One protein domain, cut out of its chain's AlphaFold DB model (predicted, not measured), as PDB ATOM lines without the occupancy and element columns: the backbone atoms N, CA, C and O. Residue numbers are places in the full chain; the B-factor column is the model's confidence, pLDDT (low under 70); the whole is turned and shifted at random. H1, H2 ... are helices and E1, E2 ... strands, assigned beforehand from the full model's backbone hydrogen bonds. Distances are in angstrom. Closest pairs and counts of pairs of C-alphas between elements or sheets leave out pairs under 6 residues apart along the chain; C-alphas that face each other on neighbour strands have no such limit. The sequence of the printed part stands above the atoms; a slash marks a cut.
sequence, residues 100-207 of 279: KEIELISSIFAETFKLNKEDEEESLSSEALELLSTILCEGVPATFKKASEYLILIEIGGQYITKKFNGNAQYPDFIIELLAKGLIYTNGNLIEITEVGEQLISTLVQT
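What this domain is: This is residues 100 to 207 of the 279 residues of the protein "HNHc domain-containing protein" of Rummeliibacillus stabekisii (UniProt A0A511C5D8). A strongly twisted, curled sheet of five strands bends partly round helix H2, with H1 and H4 packing on H2 away from E1, E2 and E3, and H3 packing on H2 and E4. The 108 printed residues run H1 H2 E1 E2 E3 H3 E4 E5 H4, a mixed class. The antiparallel sheet has the order E3 E2 E1 E5 E4. The whole is compact, with a radius of gyration of the C-alphas of 13.3 A and spans of 38 by 27 by 25 A.

Where its parts are: H1, residues 100 to 116, begins at C-alpha 100 (-19.559, -19.261, -34.974) and is 24.4 A long. H2 is residues 126 to 138, 18.0 A. E1 is 142 to 148, 18.3 A; E2 is 151 to 156; E3 is 159 to 164. H3 is 173 to 180, E4 184 to 187 and E5 190 to 193. H4, 195 to 207, is 18.0 A and ends at C-alpha 207 (-30.915, -24.645, -17.631).

How they stand to each other: H2, the hub, touches H1 at a steep tilt of 57 degrees, closest at the C-alphas of Ser 106 and Glu 130, 5.1 A. Its residues 127 to 128 touch H3, closest at Ala 128 and Phe 174, C-alphas 4.9 A apart. Its residues 132 to 136 touch H4, closest at Ser 133 and Ile 201, C-alphas 7.0 A apart. H2 is on the sheet at a height of 7.4 A; H4 only grazes it with residues 195 to 198. E1 E2 E3 form a meander, each strand the antiparallel neighbour of the one before: N 145 and O 153 are 2.8 A apart, N 161 and O 154 2.9 A, within hydrogen-bond range. So are N 191 and O 142, 2.8 A, between E5 and E1, and N 185 and O 192, 2.9 A, in the hairpin of E4 and E5. In H1, H2, H3 and H4 every O i to N i+4 pair is within that range.

The domain as a whole: The C-alphas farthest apart, of Glu 149 and Gln 206, are 39.1 A apart. The printed part has no cut and no long link. Its mean pLDDT is 85.7; residues 118 to 122 and 167 are under 70.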
ATOM      1  N   LYS A 100     -19.200 -20.479 -35.720       79.62
ATOM      2  CA  LYS A 100     -19.559 -19.261 -34.974       79.62
ATOM      3  C   LYS A 100     -20.800 -19.434 -34.094       79.62
ATOM      4  O   LYS A 100     -20.889 -18.810 -33.043       79.62
ATOM      5  N   GLU A 101     -21.764 -20.243 -34.529       81.31
ATOM      6  CA  GLU A 101     -22.948 -20.572 -33.731       81.31
ATOM      7  C   GLU A 101     -22.546 -21.448 -32.534       81.31
ATOM      8  O   GLU A 101     -23.007 -21.188 -31.424       81.31
ATOM      9  N   ILE A 102     -21.627 -22.405 -32.723       84.06
ATOM     10  CA  ILE A 102     -21.076 -23.229 -31.632       84.06
ATOM     11  C   ILE A 102     -20.283 -22.373 -30.637       84.06
ATOM     12  O   ILE A 102     -20.504 -22.486 -29.432       84.06
ATOM     13  N   GLU A 103     -19.395 -21.499 -31.117       84.19
ATOM     14  CA  GLU A 103     -18.596 -20.595 -30.276       84.19
ATOM     15  C   GLU A 103     -19.502 -19.698 -29.409       84.19
ATOM     16  O   GLU A 103     -19.294 -19.594 -28.199       84.19
ATOM     17  N   LEU A 104     -20.556 -19.121 -30.001       83.06
ATOM     18  CA  LEU A 104     -21.535 -18.303 -29.279       83.06
ATOM     19  C   LEU A 104     -22.314 -19.113 -28.233       83.06
ATOM     20  O   LEU A 104     -22.478 -18.671 -27.100       83.06
ATOM     21  N   ILE A 105     -22.803 -20.302 -28.589       85.44
ATOM     22  CA  ILE A 105     -23.521 -21.168 -27.642       85.44
ATOM     23  C   ILE A 105     -22.603 -21.568 -26.481       85.44
ATOM     24  O   ILE A 105     -23.019 -21.549 -25.325       85.44
ATOM     25  N   SER A 106     -21.337 -21.858 -26.767       87.19
ATOM     26  CA  SER A 106     -20.358 -22.273 -25.761       87.19
ATOM     27  C   SER A 106     -20.023 -21.148 -24.782       87.19
ATOM     28  O   SER A 106     -19.901 -21.401 -23.584       87.19
ATOM     29  N   SER A 107     -19.948 -19.893 -25.243       86.19
ATOM     30  CA  SER A 107     -19.774 -18.749 -24.338       86.19
ATOM     31  C   SER A 107     -20.997 -18.543 -23.440       86.19
ATOM     32  O   SER A 107     -20.855 -18.283 -22.248       86.19
ATOM     33  N   ILE A 108     -22.205 -18.729 -23.983       84.69
ATOM     34  CA  ILE A 108     -23.456 -18.668 -23.214       84.69
ATOM     35  C   ILE A 108     -23.504 -19.776 -22.155       84.69
ATOM     36  O   ILE A 108     -23.923 -19.537 -21.020       84.69
ATOM     37  N   PHE A 109     -23.078 -20.988 -22.511       87.56
ATOM     38  CA  PHE A 109     -22.969 -22.096 -21.570       87.56
ATOM     39  C   PHE A 109     -21.955 -21.802 -20.472       87.56
ATOM     40  O   PHE A 109     -22.254 -22.077 -19.316       87.56
ATOM     41  N   ALA A 110     -20.816 -21.184 -20.794       86.69
ATOM     42  CA  ALA A 110     -19.825 -20.796 -19.792       86.69
ATOM     43  C   ALA A 110     -20.420 -19.802 -18.784       86.69
ATOM     44  O   ALA A 110     -20.260 -19.968 -17.578       86.69
ATOM     45  N   GLU A 111     -21.163 -18.802 -19.262       84.44
ATOM     46  CA  GLU A 111     -21.862 -17.849 -18.393       84.44
ATOM     47  C   GLU A 111     -22.967 -18.512 -17.563       84.44
ATOM     48  O   GLU A 111     -23.062 -18.268 -16.363       84.44
ATOM     49  N   THR A 112     -23.769 -19.395 -18.166       83.75
ATOM     50  CA  THR A 112     -24.807 -20.152 -17.444       83.75
ATOM     51  C   THR A 112     -24.185 -21.016 -16.350       83.75
ATOM     52  O   THR A 112     -24.662 -21.031 -15.218       83.75
ATOM     53  N   PHE A 113     -23.100 -21.720 -16.675       82.62
ATOM     54  CA  PHE A 113     -22.393 -22.580 -15.737       82.62
ATOM     55  C   PHE A 113     -21.854 -21.771 -14.551       82.62
ATOM     56  O   PHE A 113     -22.028 -22.188 -13.410       82.62
ATOM     57  N   LYS A 114     -21.280 -20.586 -14.809       84.88
ATOM     58  CA  LYS A 114     -20.820 -19.651 -13.769       84.88
ATOM     59  C   LYS A 114     -21.952 -19.129 -12.888       84.88
ATOM     60  O   LYS A 114     -21.762 -18.992 -11.693       84.88
ATOM     61  N   LEU A 115     -23.130 -18.847 -13.444       78.94
ATOM     62  CA  LEU A 115     -24.276 -18.381 -12.651       78.94
ATOM     63  C   LEU A 115     -24.872 -19.478 -11.756       78.94
ATOM     64  O   LEU A 115     -25.468 -19.169 -10.728       78.94
ATOM     65  N   ASN A 116     -24.719 -20.747 -12.141       78.12
ATOM     66  CA  ASN A 116     -25.249 -21.894 -11.402       78.12
ATOM     67  C   ASN A 116     -24.292 -22.436 -10.320       78.12
ATOM     68  O   ASN A 116     -24.684 -23.326  -9.563       78.12
ATOM     69  N   LYS A 117     -23.044 -21.956 -10.255       72.69
ATOM     70  CA  LYS A 117     -21.992 -22.432  -9.344       72.69
ATOM     71  C   LYS A 117     -21.420 -21.253  -8.555       72.69
ATOM     72  O   LYS A 117     -21.091 -20.234  -9.143       72.69
ATOM     73  N   GLU A 118     -21.292 -21.393  -7.236       58.84
ATOM     74  CA  GLU A 118     -20.790 -20.311  -6.370       58.84
ATOM     75  C   GLU A 118     -19.260 -20.127  -6.461       58.84
ATOM     76  O   GLU A 118     -18.773 -19.024  -6.221       58.84
ATOM     77  N   ASP A 119     -18.512 -21.160  -6.881       61.25
ATOM     78  CA  ASP A 119     -17.045 -21.145  -6.962       61.25
ATOM     79  C   ASP A 119     -16.515 -21.049  -8.405       61.25
ATOM     80  O   ASP A 119     -16.786 -21.905  -9.255       61.25
ATOM     81  N   GLU A 120     -15.668 -20.046  -8.675       61.41
ATOM     82  CA  GLU A 120     -15.013 -19.853  -9.981       61.41
ATOM     83  C   GLU A 120     -14.092 -21.025 -10.374       61.41
ATOM     84  O   GLU A 120     -14.006 -21.353 -11.560       61.41
ATOM     85  N   GLU A 121     -13.458 -21.701  -9.407       62.75
ATOM     86  CA  GLU A 121     -12.586 -22.871  -9.637       62.75
ATOM     87  C   GLU A 121     -13.351 -24.098 -10.160       62.75
ATOM     88  O   GLU A 121     -12.783 -24.968 -10.829       62.75
ATOM     89  N   GLU A 122     -14.662 -24.177  -9.915       69.56
ATOM     90  CA  GLU A 122     -15.482 -25.244 -10.480       69.56
ATOM     91  C   GLU A 122     -15.952 -24.949 -11.909       69.56
ATOM     92  O   GLU A 122     -16.380 -25.890 -12.589       69.56
ATOM     93  N   SER A 123     -15.832 -23.700 -12.381       80.81
ATOM     94  CA  SER A 123     -16.294 -23.275 -13.704       80.81
ATOM     95  C   SER A 123     -15.513 -23.911 -14.856       80.81
ATOM     96  O   SER A 123     -14.354 -24.297 -14.699       80.81
ATOM     97  N   LEU A 124     -16.176 -24.057 -16.009       88.50
ATOM     98  CA  LEU A 124     -15.519 -24.470 -17.245       88.50
ATOM     99  C   LEU A 124     -15.171 -23.268 -18.126       88.50
ATOM    100  O   LEU A 124     -15.946 -22.307 -18.218       88.50
ATOM    101  N   SER A 125     -14.039 -23.342 -18.822       90.56
ATOM    102  CA  SER A 125     -13.659 -22.370 -19.846       90.56
ATOM    103  C   SER A 125     -14.577 -22.450 -21.070       90.56
ATOM    104  O   SER A 125     -15.154 -23.492 -21.397       90.56
ATOM    105  N   SER A 126     -14.701 -21.333 -21.795       88.19
ATOM    106  CA  SER A 126     -15.431 -21.295 -23.069       88.19
ATOM    107  C   SER A 126     -14.866 -22.291 -24.080       88.19
ATOM    108  O   SER A 126     -15.620 -22.888 -24.836       88.19
ATOM    109  N   GLU A 127     -13.552 -22.502 -24.067       90.50
ATOM    110  CA  GLU A 127     -12.824 -23.428 -24.925       90.50
ATOM    111  C   GLU A 127     -13.117 -24.892 -24.586       90.50
ATOM    112  O   GLU A 127     -13.270 -25.713 -25.492       90.50
ATOM    113  N   ALA A 128     -13.224 -25.224 -23.296       92.81
ATOM    114  CA  ALA A 128     -13.630 -26.551 -22.850       92.81
ATOM    115  C   ALA A 128     -15.060 -26.870 -23.320       92.81
ATOM    116  O   ALA A 128     -15.318 -27.935 -23.886       92.81
ATOM    117  N   LEU A 129     -15.977 -25.911 -23.161       92.19
ATOM    118  CA  LEU A 129     -17.359 -26.040 -23.623       92.19
ATOM    119  C   LEU A 129     -17.480 -26.039 -25.153       92.19
ATOM    120  O   LEU A 129     -18.321 -26.767 -25.676       92.19
ATOM    121  N   GLU A 130     -16.629 -25.298 -25.869       92.69
ATOM    122  CA  GLU A 130     -16.527 -25.322 -27.336       92.69
ATOM    123  C   GLU A 130     -16.164 -26.727 -27.821       92.69
ATOM    124  O   GLU A 130     -16.838 -27.271 -28.699       92.69
ATOM    125  N   LEU A 131     -15.154 -27.353 -27.210       93.50
ATOM    126  CA  LEU A 131     -14.749 -28.714 -27.554       93.50
ATOM    127  C   LEU A 131     -15.877 -29.725 -27.291       93.50
ATOM    128  O   LEU A 131     -16.240 -30.468 -28.203       93.50
ATOM    129  N   LEU A 132     -16.458 -29.728 -26.084       93.31
ATOM    130  CA  LEU A 132     -17.551 -30.643 -25.728       93.31
ATOM    131  C   LEU A 132     -18.764 -30.479 -26.651       93.31
ATOM    132  O   LEU A 132     -19.281 -31.461 -27.181       93.31
ATOM    133  N   SER A 133     -19.191 -29.233 -26.872       89.88
ATOM    134  CA  SER A 133     -20.346 -28.926 -27.719       89.88
ATOM    135  C   SER A 133     -20.099 -29.356 -29.162       89.88
ATOM    136  O   SER A 133     -21.005 -29.888 -29.797       89.88
ATOM    137  N   THR A 134     -18.877 -29.179 -29.675       89.25
ATOM    138  CA  THR A 134     -18.531 -29.585 -31.044       89.25
ATOM    139  C   THR A 134     -18.537 -31.105 -31.203       89.25
ATOM    140  O   THR A 134     -19.122 -31.598 -32.165       89.25
ATOM    141  N   ILE A 135     -17.952 -31.855 -30.256       90.00
ATOM    142  CA  ILE A 135     -17.979 -33.332 -30.261       90.00
ATOM    143  C   ILE A 135     -19.427 -33.833 -30.262       90.00
ATOM    144  O   ILE A 135     -19.787 -34.677 -31.083       90.00
ATOM    145  N   LEU A 136     -20.275 -33.265 -29.398       86.94
ATOM    146  CA  LEU A 136     -21.683 -33.643 -29.300       86.94
ATOM    147  C   LEU A 136     -22.473 -33.306 -30.577       86.94
ATOM    148  O   LEU A 136     -23.268 -34.120 -31.039       86.94
ATOM    149  N   CYS A 137     -22.252 -32.124 -31.166       83.00
ATOM    150  CA  CYS A 137     -22.951 -31.695 -32.384       83.00
ATOM    151  C   CYS A 137     -22.575 -32.538 -33.608       83.00
ATOM    152  O   CYS A 137     -23.433 -32.838 -34.439       83.00
ATOM    153  N   GLU A 138     -21.300 -32.904 -33.737       84.19
ATOM    154  CA  GLU A 138     -20.816 -33.714 -34.858       84.19
ATOM    155  C   GLU A 138     -21.097 -35.211 -34.656       84.19
ATOM    156  O   GLU A 138     -21.193 -35.956 -35.635       84.19
ATOM    157  N   GLY A 139     -21.270 -35.650 -33.403       85.88
ATOM    158  CA  GLY A 139     -21.556 -37.039 -33.045       85.88
ATOM    159  C   GLY A 139     -20.387 -37.986 -33.323       85.88
ATOM    160  O   GLY A 139     -20.599 -39.178 -33.540       85.88
ATOM    161  N   VAL A 140     -19.161 -37.457 -33.376       88.94
ATOM    162  CA  VAL A 140     -17.932 -38.221 -33.617       88.94
ATOM    163  C   VAL A 140     -16.812 -37.754 -32.684       88.94
ATOM    164  O   VAL A 140     -16.789 -36.580 -32.305       88.94
ATOM    165  N   PRO A 141     -15.855 -38.633 -32.339       93.56
ATOM    166  CA  PRO A 141     -14.693 -38.259 -31.541       93.56
ATOM    167  C   PRO A 141     -13.864 -37.135 -32.168       93.56
ATOM    168  O   PRO A 141     -13.769 -37.004 -33.393       93.56
ATOM    169  N   ALA A 142     -13.191 -36.369 -31.315       93.94
ATOM    170  CA  ALA A 142     -12.222 -35.372 -31.734       93.94
ATOM    171  C   ALA A 142     -10.832 -36.002 -31.906       93.94
ATOM    172  O   ALA A 142     -10.408 -36.844 -31.118       93.94
ATOM    173  N   THR A 143     -10.089 -35.568 -32.922       93.06
ATOM    174  CA  THR A 143      -8.694 -35.971 -33.140       93.06
ATOM    175  C   THR A 143      -7.763 -34.786 -32.942       93.06
ATOM    176  O   THR A 143      -7.900 -33.752 -33.591       93.06
ATOM    177  N   PHE A 144      -6.778 -34.956 -32.071       88.44
ATOM    178  CA  PHE A 144      -5.763 -33.970 -31.735       88.44
ATOM    179  C   PHE A 144      -4.508 -34.124 -32.603       88.44
ATOM    180  O   PHE A 144      -3.934 -35.211 -32.709       88.44
ATOM    181  N   LYS A 145      -4.034 -33.018 -33.191       87.12
ATOM    182  CA  LYS A 145      -2.776 -32.951 -33.947       87.12
ATOM    183  C   LYS A 145      -1.975 -31.706 -33.557       87.12
ATOM    184  O   LYS A 145      -2.479 -30.583 -33.602       87.12
ATOM    185  N   LYS A 146      -0.691 -31.889 -33.226       84.19
ATOM    186  CA  LYS A 146       0.263 -30.775 -33.087       84.19
ATOM    187  C   LYS A 146       0.655 -30.301 -34.488       84.19
ATOM    188  O   LYS A 146       1.322 -31.032 -35.214       84.19
ATOM    189  N   ALA A 147       0.213 -29.105 -34.872       80.06
ATOM    190  CA  ALA A 147       0.532 -28.515 -36.173       80.06
ATOM    191  C   ALA A 147       1.886 -27.784 -36.150       80.06
ATOM    192  O   ALA A 147       2.586 -27.743 -37.158       80.06
ATOM    193  N   SER A 148       2.267 -27.221 -34.999       79.88
ATOM    194  CA  SER A 148       3.596 -26.659 -34.730       79.88
ATOM    195  C   SER A 148       3.890 -26.670 -33.223       79.88
ATOM    196  O   SER A 148       3.045 -27.090 -32.431       79.88
ATOM    197  N   GLU A 149       5.060 -26.170 -32.807       76.62
ATOM    198  CA  GLU A 149       5.401 -25.997 -31.382       76.62
ATOM    199  C   GLU A 149       4.403 -25.111 -30.617       76.62
ATOM    200  O   GLU A 149       4.280 -25.242 -29.400       76.62
ATOM    201  N   TYR A 150       3.663 -24.250 -31.327       81.75
ATOM    202  CA  TYR A 150       2.762 -23.263 -30.729       81.75
ATOM    203  C   TYR A 150       1.307 -23.385 -31.162       81.75
ATOM    204  O   TYR A 150       0.484 -22.547 -30.785       81.75
ATOM    205  N   LEU A 151       0.975 -24.368 -31.998       85.06
ATOM    206  CA  LEU A 151      -0.343 -24.459 -32.608       85.06
ATOM    207  C   LEU A 151      -0.846 -25.892 -32.613       85.06
ATOM    208  O   LEU A 151      -0.175 -26.816 -33.080       85.06
ATOM    209  N   ILE A 152      -2.069 -26.043 -32.121       88.12
ATOM    210  CA  ILE A 152      -2.801 -27.298 -32.162       88.12
ATOM    211  C   ILE A 152      -3.980 -27.189 -33.114       88.12
ATOM    212  O   ILE A 152      -4.613 -26.135 -33.241       88.12
ATOM    213  N   LEU A 153      -4.260 -28.310 -33.761       89.88
ATOM    214  CA  LEU A 153      -5.428 -28.525 -34.586       89.88
ATOM    215  C   LEU A 153      -6.223 -29.677 -33.977       89.88
ATOM    216  O   LEU A 153      -5.674 -30.753 -33.732       89.88
ATOM    217  N   ILE A 154      -7.505 -29.440 -33.733       91.88
ATOM    218  CA  ILE A 154      -8.454 -30.465 -33.309       91.88
ATOM    219  C   ILE A 154      -9.473 -30.624 -34.429       91.88
ATOM    220  O   ILE A 154     -10.141 -29.658 -34.791       91.88
ATOM    221  N   GLU A 155      -9.561 -31.824 -34.987       92.00
ATOM    222  CA  GLU A 155     -10.497 -32.188 -36.055       92.00
ATOM    223  C   GLU A 155     -11.674 -32.960 -35.460       92.00
ATOM    224  O   GLU A 155     -11.463 -33.908 -34.704       92.00
ATOM    225  N   ILE A 156     -12.904 -32.559 -35.784       92.25
ATOM    226  CA  ILE A 156     -14.133 -33.135 -35.226       92.25
ATOM    227  C   ILE A 156     -15.158 -33.199 -36.352       92.25
ATOM    228  O   ILE A 156     -15.791 -32.196 -36.670       92.25
ATOM    229  N   GLY A 157     -15.277 -34.349 -37.016       86.94
ATOM    230  CA  GLY A 157     -16.159 -34.482 -38.178       86.94
ATOM    231  C   GLY A 157     -15.848 -33.437 -39.257       86.94
ATOM    232  O   GLY A 157     -14.755 -33.434 -39.824       86.94
ATOM    233  N   GLY A 158     -16.814 -32.558 -39.544       82.75
ATOM    234  CA  GLY A 158     -16.660 -31.441 -40.485       82.75
ATOM    235  C   GLY A 158     -16.054 -30.159 -39.895       82.75
ATOM    236  O   GLY A 158     -15.833 -29.198 -40.633       82.75
ATOM    237  N   GLN A 159     -15.797 -30.117 -38.588       85.38
ATOM    238  CA  GLN A 159     -15.332 -28.936 -37.858       85.38
ATOM    239  C   GLN A 159     -13.850 -29.040 -37.506       85.38
ATOM    240  O   GLN A 159     -13.283 -30.123 -37.344       85.38
ATOM    241  N   TYR A 160     -13.222 -27.880 -37.336       88.75
ATOM    242  CA  TYR A 160     -11.851 -27.783 -36.858       88.75
ATOM    243  C   TYR A 160     -11.686 -26.633 -35.868       88.75
ATOM    244  O   TYR A 160     -12.132 -25.504 -36.105       88.75
ATOM    245  N   ILE A 161     -10.978 -26.912 -34.777       88.12
ATOM    246  CA  ILE A 161     -10.616 -25.942 -33.745       88.12
ATOM    247  C   ILE A 161      -9.102 -25.740 -33.800       88.12
ATOM    248  O   ILE A 161      -8.321 -26.691 -33.747       88.12
ATOM    249  N   THR A 162      -8.680 -24.482 -33.902       87.81
ATOM    250  CA  THR A 162      -7.266 -24.087 -33.899       87.81
ATOM    251  C   THR A 162      -6.994 -23.225 -32.682       87.81
ATOM    252  O   THR A 162      -7.604 -22.161 -32.546       87.81
ATOM    253  N   LYS A 163      -6.066 -23.640 -31.818       85.56
ATOM    254  CA  LYS A 163      -5.694 -22.870 -30.622       85.56
ATOM    255  C   LYS A 163      -4.181 -22.761 -30.496       85.56
ATOM    256  O   LYS A 163      -3.430 -23.631 -30.945       85.56
ATOM    257  N   LYS A 164      -3.747 -21.661 -29.878       82.00
ATOM    258  CA  LYS A 164      -2.357 -21.506 -29.457       82.00
ATOM    259  C   LYS A 164      -2.074 -22.488 -28.327       82.00
ATOM    260  O   LYS A 164      -2.936 -22.739 -27.490       82.00
ATOM    261  N   PHE A 165      -0.873 -23.032 -28.327       78.56
ATOM    262  CA  PHE A 165      -0.463 -24.078 -27.413       78.56
ATOM    263  C   PHE A 165       0.952 -23.822 -26.917       78.56
ATOM    264  O   PHE A 165       1.774 -23.274 -27.645       78.56
ATOM    265  N   ASN A 166       1.243 -24.214 -25.681       72.75
ATOM    266  CA  ASN A 166       2.606 -24.230 -25.177       72.75
ATOM    267  C   ASN A 166       3.182 -25.637 -25.379       72.75
ATOM    268  O   ASN A 166       2.740 -26.582 -24.727       72.75
ATOM    269  N   GLY A 167       4.157 -25.773 -26.285       65.81
ATOM    270  CA  GLY A 167       4.699 -27.051 -26.764       65.81
ATOM    271  C   GLY A 167       5.179 -28.040 -25.694       65.81
ATOM    272  O   GLY A 167       5.258 -29.236 -25.982       65.81
ATOM    273  N   ASN A 168       5.437 -27.567 -24.471       70.31
ATOM    274  CA  ASN A 168       5.934 -28.369 -23.353       70.31
ATOM    275  C   ASN A 168       4.876 -29.288 -22.716       70.31
ATOM    276  O   ASN A 168       5.242 -30.260 -22.059       70.31
ATOM    277  N   ALA A 169       3.581 -29.003 -22.890       73.56
ATOM    278  CA  ALA A 169       2.516 -29.843 -22.345       73.56
ATOM    279  C   ALA A 169       2.153 -31.008 -23.293       73.56
ATOM    280  O   ALA A 169       2.456 -31.011 -24.497       73.56
ATOM    281  N   GLN A 170       1.475 -32.027 -22.756       76.31
ATOM    282  CA  GLN A 170       0.864 -33.074 -23.580       76.31
ATOM    283  C   GLN A 170      -0.433 -32.570 -24.225       76.31
ATOM    284  O   GLN A 170      -0.623 -32.750 -25.427       76.31
ATOM    285  N   TYR A 171      -1.263 -31.878 -23.440       83.81
ATOM    286  CA  TYR A 171      -2.552 -31.326 -23.845       83.81
ATOM    287  C   TYR A 171      -2.670 -29.845 -23.444       83.81
ATOM    288  O   TYR A 171      -2.022 -29.434 -22.483       83.81
ATOM    289  N   PRO A 172      -3.457 -29.030 -24.170       86.12
ATOM    290  CA  PRO A 172      -3.810 -27.669 -23.759       86.12
ATOM    291  C   PRO A 172      -4.598 -27.629 -22.447       86.12
ATOM    292  O   PRO A 172      -5.298 -28.587 -22.123       86.12
ATOM    293  N   ASP A 173      -4.578 -26.478 -21.775       88.81
ATOM    294  CA  ASP A 173      -5.216 -26.279 -20.466       88.81
ATOM    295  C   ASP A 173      -6.703 -26.660 -20.455       88.81
ATOM    296  O   ASP A 173      -7.131 -27.397 -19.576       88.81
ATOM    297  N   PHE A 174      -7.475 -26.279 -21.480       90.19
ATOM    298  CA  PHE A 174      -8.903 -26.621 -21.567       90.19
ATOM    299  C   PHE A 174      -9.168 -28.127 -21.755       90.19
ATOM    300  O   PHE A 174     -10.224 -28.620 -21.378       90.19
ATOM    301  N   ILE A 175      -8.222 -28.893 -22.315       91.25
ATOM    302  CA  ILE A 175      -8.327 -30.362 -22.376       91.25
ATOM    303  C   ILE A 175      -7.969 -30.966 -21.014       91.25
ATOM    304  O   ILE A 175      -8.631 -31.899 -20.567       91.25
ATOM    305  N   ILE A 176      -6.951 -30.425 -20.337       90.69
ATOM    306  CA  ILE A 176      -6.574 -30.849 -18.980       90.69
ATOM    307  C   ILE A 176      -7.735 -30.609 -18.007       90.69
ATOM    308  O   ILE A 176      -8.049 -31.480 -17.202       90.69
ATOM    309  N   GLU A 177      -8.404 -29.468 -18.124       91.88
ATOM    310  CA  GLU A 177      -9.597 -29.092 -17.366       91.88
ATOM    311  C   GLU A 177     -10.727 -30.127 -17.517       91.88
ATOM    312  O   GLU A 177     -11.270 -30.618 -16.524       91.88
ATOM    313  N   LEU A 178     -11.039 -30.516 -18.760       94.25
ATOM    314  CA  LEU A 178     -12.058 -31.525 -19.057       94.25
ATOM    315  C   LEU A 178     -11.677 -32.916 -18.534       94.25
ATOM    316  O   LEU A 178     -12.534 -33.629 -18.009       94.25
ATOM    317  N   LEU A 179     -10.400 -33.296 -18.651       94.00
ATOM    318  CA  LEU A 179      -9.878 -34.558 -18.122       94.00
ATOM    319  C   LEU A 179      -9.951 -34.602 -16.594       94.00
ATOM    320  O   LEU A 179     -10.403 -35.597 -16.032       94.00
ATOM    321  N   ALA A 180      -9.556 -33.519 -15.921       92.75
ATOM    322  CA  ALA A 180      -9.585 -33.417 -14.463       92.75
ATOM    323  C   ALA A 180     -11.006 -33.565 -13.898       92.75
ATOM    324  O   ALA A 180     -11.185 -34.112 -12.812       92.75
ATOM    325  N   LYS A 181     -12.018 -33.121 -14.653       92.50
ATOM    326  CA  LYS A 181     -13.440 -33.247 -14.300       92.50
ATOM    327  C   LYS A 181     -14.100 -34.526 -14.839       92.50
ATOM    328  O   LYS A 181     -15.293 -34.720 -14.625       92.50
ATOM    329  N   GLY A 182     -13.360 -35.397 -15.532       94.94
ATOM    330  CA  GLY A 182     -13.875 -36.660 -16.078       94.94
ATOM    331  C   GLY A 182     -14.921 -36.498 -17.191       94.94
ATOM    332  O   GLY A 182     -15.717 -37.406 -17.425       94.94
ATOM    333  N   LEU A 183     -14.946 -35.345 -17.866       96.12
ATOM    334  CA  LEU A 183     -15.925 -35.015 -18.914       96.12
ATOM    335  C   LEU A 183     -15.529 -35.571 -20.286       96.12
ATOM    336  O   LEU A 183     -16.366 -35.718 -21.175       96.12
ATOM    337  N   ILE A 184     -14.246 -35.878 -20.448       96.62
ATOM    338  CA  ILE A 184     -13.678 -36.541 -21.616       96.62
ATOM    339  C   ILE A 184     -12.702 -37.620 -21.159       96.62
ATOM    340  O   ILE A 184     -12.211 -37.595 -20.028       96.62
ATOM    341  N   TYR A 185     -12.352 -38.515 -22.071       95.31
ATOM    342  CA  TYR A 185     -11.166 -39.350 -21.948       95.31
ATOM    343  C   TYR A 185     -10.340 -39.280 -23.232       95.31
ATOM    344  O   TYR A 185     -10.847 -38.917 -24.297       95.31
ATOM    345  N   THR A 186      -9.052 -39.607 -23.130       93.25
ATOM    346  CA  THR A 186      -8.164 -39.661 -24.292       93.25
ATOM    347  C   THR A 186      -7.575 -41.047 -24.498       93.25
ATOM    348  O   THR A 186      -7.225 -41.751 -23.551       93.25
ATOM    349  N   ASN A 187      -7.429 -41.427 -25.767       89.69
ATOM    350  CA  ASN A 187      -6.657 -42.590 -26.188       89.69
ATOM    351  C   ASN A 187      -5.668 -42.155 -27.275       89.69
ATOM    352  O   ASN A 187      -6.010 -42.016 -28.452       89.69
ATOM    353  N   GLY A 188      -4.440 -41.849 -26.855       86.25
ATOM    354  CA  GLY A 188      -3.437 -41.223 -27.711       86.25
ATOM    355  C   GLY A 188      -3.890 -39.836 -28.178       86.25
ATOM    356  O   GLY A 188      -3.974 -38.900 -27.380       86.25
ATOM    357  N   ASN A 189      -4.176 -39.725 -29.477       88.62
ATOM    358  CA  ASN A 189      -4.639 -38.492 -30.118       88.62
ATOM    359  C   ASN A 189      -6.166 -38.399 -30.220       88.62
ATOM    360  O   ASN A 189      -6.676 -37.382 -30.681       88.62
ATOM    361  N   LEU A 190      -6.890 -39.450 -29.840       93.06
ATOM    362  CA  LEU A 190      -8.344 -39.458 -29.845       93.06
ATOM    363  C   LEU A 190      -8.865 -38.855 -28.540       93.06
ATOM    364  O   LEU A 190      -8.335 -39.154 -27.469       93.06
ATOM    365  N   ILE A 191      -9.895 -38.026 -28.644       95.50
ATOM    366  CA  ILE A 191     -10.618 -37.424 -27.529       95.50
ATOM    367  C   ILE A 191     -12.088 -37.801 -27.682       95.50
ATOM    368  O   ILE A 191     -12.713 -37.505 -28.702       95.50
ATOM    369  N   GLU A 192     -12.638 -38.423 -26.650       95.50
ATOM    370  CA  GLU A 192     -14.031 -38.853 -26.606       95.50
ATOM    371  C   GLU A 192     -14.739 -38.235 -25.406       95.50
ATOM    372  O   GLU A 192     -14.163 -38.107 -24.323       95.50
ATOM    373  N   ILE A 193     -15.989 -37.828 -25.618       95.62
ATOM    374  CA  ILE A 193     -16.854 -37.323 -24.553       95.62
ATOM    375  C   ILE A 193     -17.339 -38.495 -23.694       95.62
ATOM    376  O   ILE A 193     -17.631 -39.572 -24.209       95.62
ATOM    377  N   THR A 194     -17.381 -38.308 -22.375       96.62
ATOM    378  CA  THR A 194     -17.958 -39.298 -21.454       96.62
ATOM    379  C   THR A 194     -19.457 -39.061 -21.288       96.62
ATOM    380  O   THR A 194     -19.946 -37.961 -21.541       96.62
ATOM    381  N   GLU A 195     -20.189 -40.043 -20.754       93.62
ATOM    382  CA  GLU A 195     -21.604 -39.861 -20.384       93.62
ATOM    383  C   GLU A 195     -21.806 -38.670 -19.429       93.62
ATOM    384  O   GLU A 195     -22.794 -37.944 -19.530       93.62
ATOM    385  N   VAL A 196     -20.846 -38.420 -18.530       93.25
ATOM    386  CA  VAL A 196     -20.866 -37.265 -17.618       93.25
ATOM    387  C   VAL A 196     -20.731 -35.953 -18.399       93.25
ATOM    388  O   VAL A 196     -21.443 -34.989 -18.116       93.25
ATOM    389  N   GLY A 197     -19.857 -35.917 -19.412       92.00
ATOM    390  CA  GLY A 197     -19.720 -34.787 -20.332       92.00
ATOM    391  C   GLY A 197     -20.994 -34.513 -21.135       92.00
ATOM    392  O   GLY A 197     -21.426 -33.364 -21.237       92.00
ATOM    393  N   GLU A 198     -21.643 -35.556 -21.653       89.56
ATOM    394  CA  GLU A 198     -22.912 -35.428 -22.381       89.56
ATOM    395  C   GLU A 198     -24.036 -34.903 -21.480       89.56
ATOM    396  O   GLU A 198     -24.748 -33.959 -21.840       89.56
ATOM    397  N   GLN A 199     -24.171 -35.471 -20.277       86.38
ATOM    398  CA  GLN A 199     -25.157 -35.042 -19.284       86.38
ATOM    399  C   GLN A 199     -24.952 -33.587 -18.870       86.38
ATOM    400  O   GLN A 199     -25.931 -32.853 -18.698       86.38
ATOM    401  N   LEU A 200     -23.698 -33.146 -18.750       89.12
ATOM    402  CA  LEU A 200     -23.376 -31.758 -18.457       89.12
ATOM    403  C   LEU A 200     -23.908 -30.819 -19.547       89.12
ATOM    404  O   LEU A 200     -24.622 -29.866 -19.230       89.12
ATOM    405  N   ILE A 201     -23.592 -31.084 -20.820       85.50
ATOM    406  CA  ILE A 201     -24.059 -30.243 -21.932       85.50
ATOM    407  C   ILE A 201     -25.586 -30.281 -22.032       85.50
ATOM    408  O   ILE A 201     -26.214 -29.235 -22.186       85.50
ATOM    409  N   SER A 202     -26.210 -31.450 -21.856       80.50
ATOM    410  CA  SER A 202     -27.673 -31.566 -21.816       80.50
ATOM    411  C   SER A 202     -28.286 -30.725 -20.690       80.50
ATOM    412  O   SER A 202     -29.293 -30.047 -20.895       80.50
ATOM    413  N   THR A 203     -27.679 -30.735 -19.503       81.69
ATOM    414  CA  THR A 203     -28.130 -29.925 -18.362       81.69
ATOM    415  C   THR A 203     -27.983 -28.437 -18.661       81.69
ATOM    416  O   THR A 203     -28.896 -27.662 -18.381       81.69
ATOM    417  N   LEU A 204     -26.875 -28.026 -19.280       83.31
ATOM    418  CA  LEU A 204     -26.662 -26.642 -19.699       83.31
ATOM    419  C   LEU A 204     -27.713 -26.203 -20.719       83.31
ATOM    420  O   LEU A 204     -28.364 -25.191 -20.505       83.31
ATOM    421  N   VAL A 205     -27.999 -27.009 -21.742       78.69
ATOM    422  CA  VAL A 205     -29.077 -26.726 -22.705       78.69
ATOM    423  C   VAL A 205     -30.429 -26.519 -22.008       78.69
ATOM    424  O   VAL A 205     -31.196 -25.645 -22.404       78.69
ATOM    425  N   GLN A 206     -30.738 -27.309 -20.978       77.69
ATOM    426  CA  GLN A 206     -32.019 -27.231 -20.265       77.69
ATOM    427  C   GLN A 206     -32.105 -26.062 -19.277       77.69
ATOM    428  O   GLN A 206     -33.195 -25.549 -19.030       77.69
ATOM    429  N   THR A 207     -30.976 -25.666 -18.690       79.19
ATOM    430  CA  THR A 207     -30.915 -24.645 -17.631       79.19
ATOM    431  C   THR A 207     -30.538 -23.263 -18.152       79.19
ATOM    432  O   THR A 207     -30.845 -22.263 -17.504       79.19
TER     433      THR A 207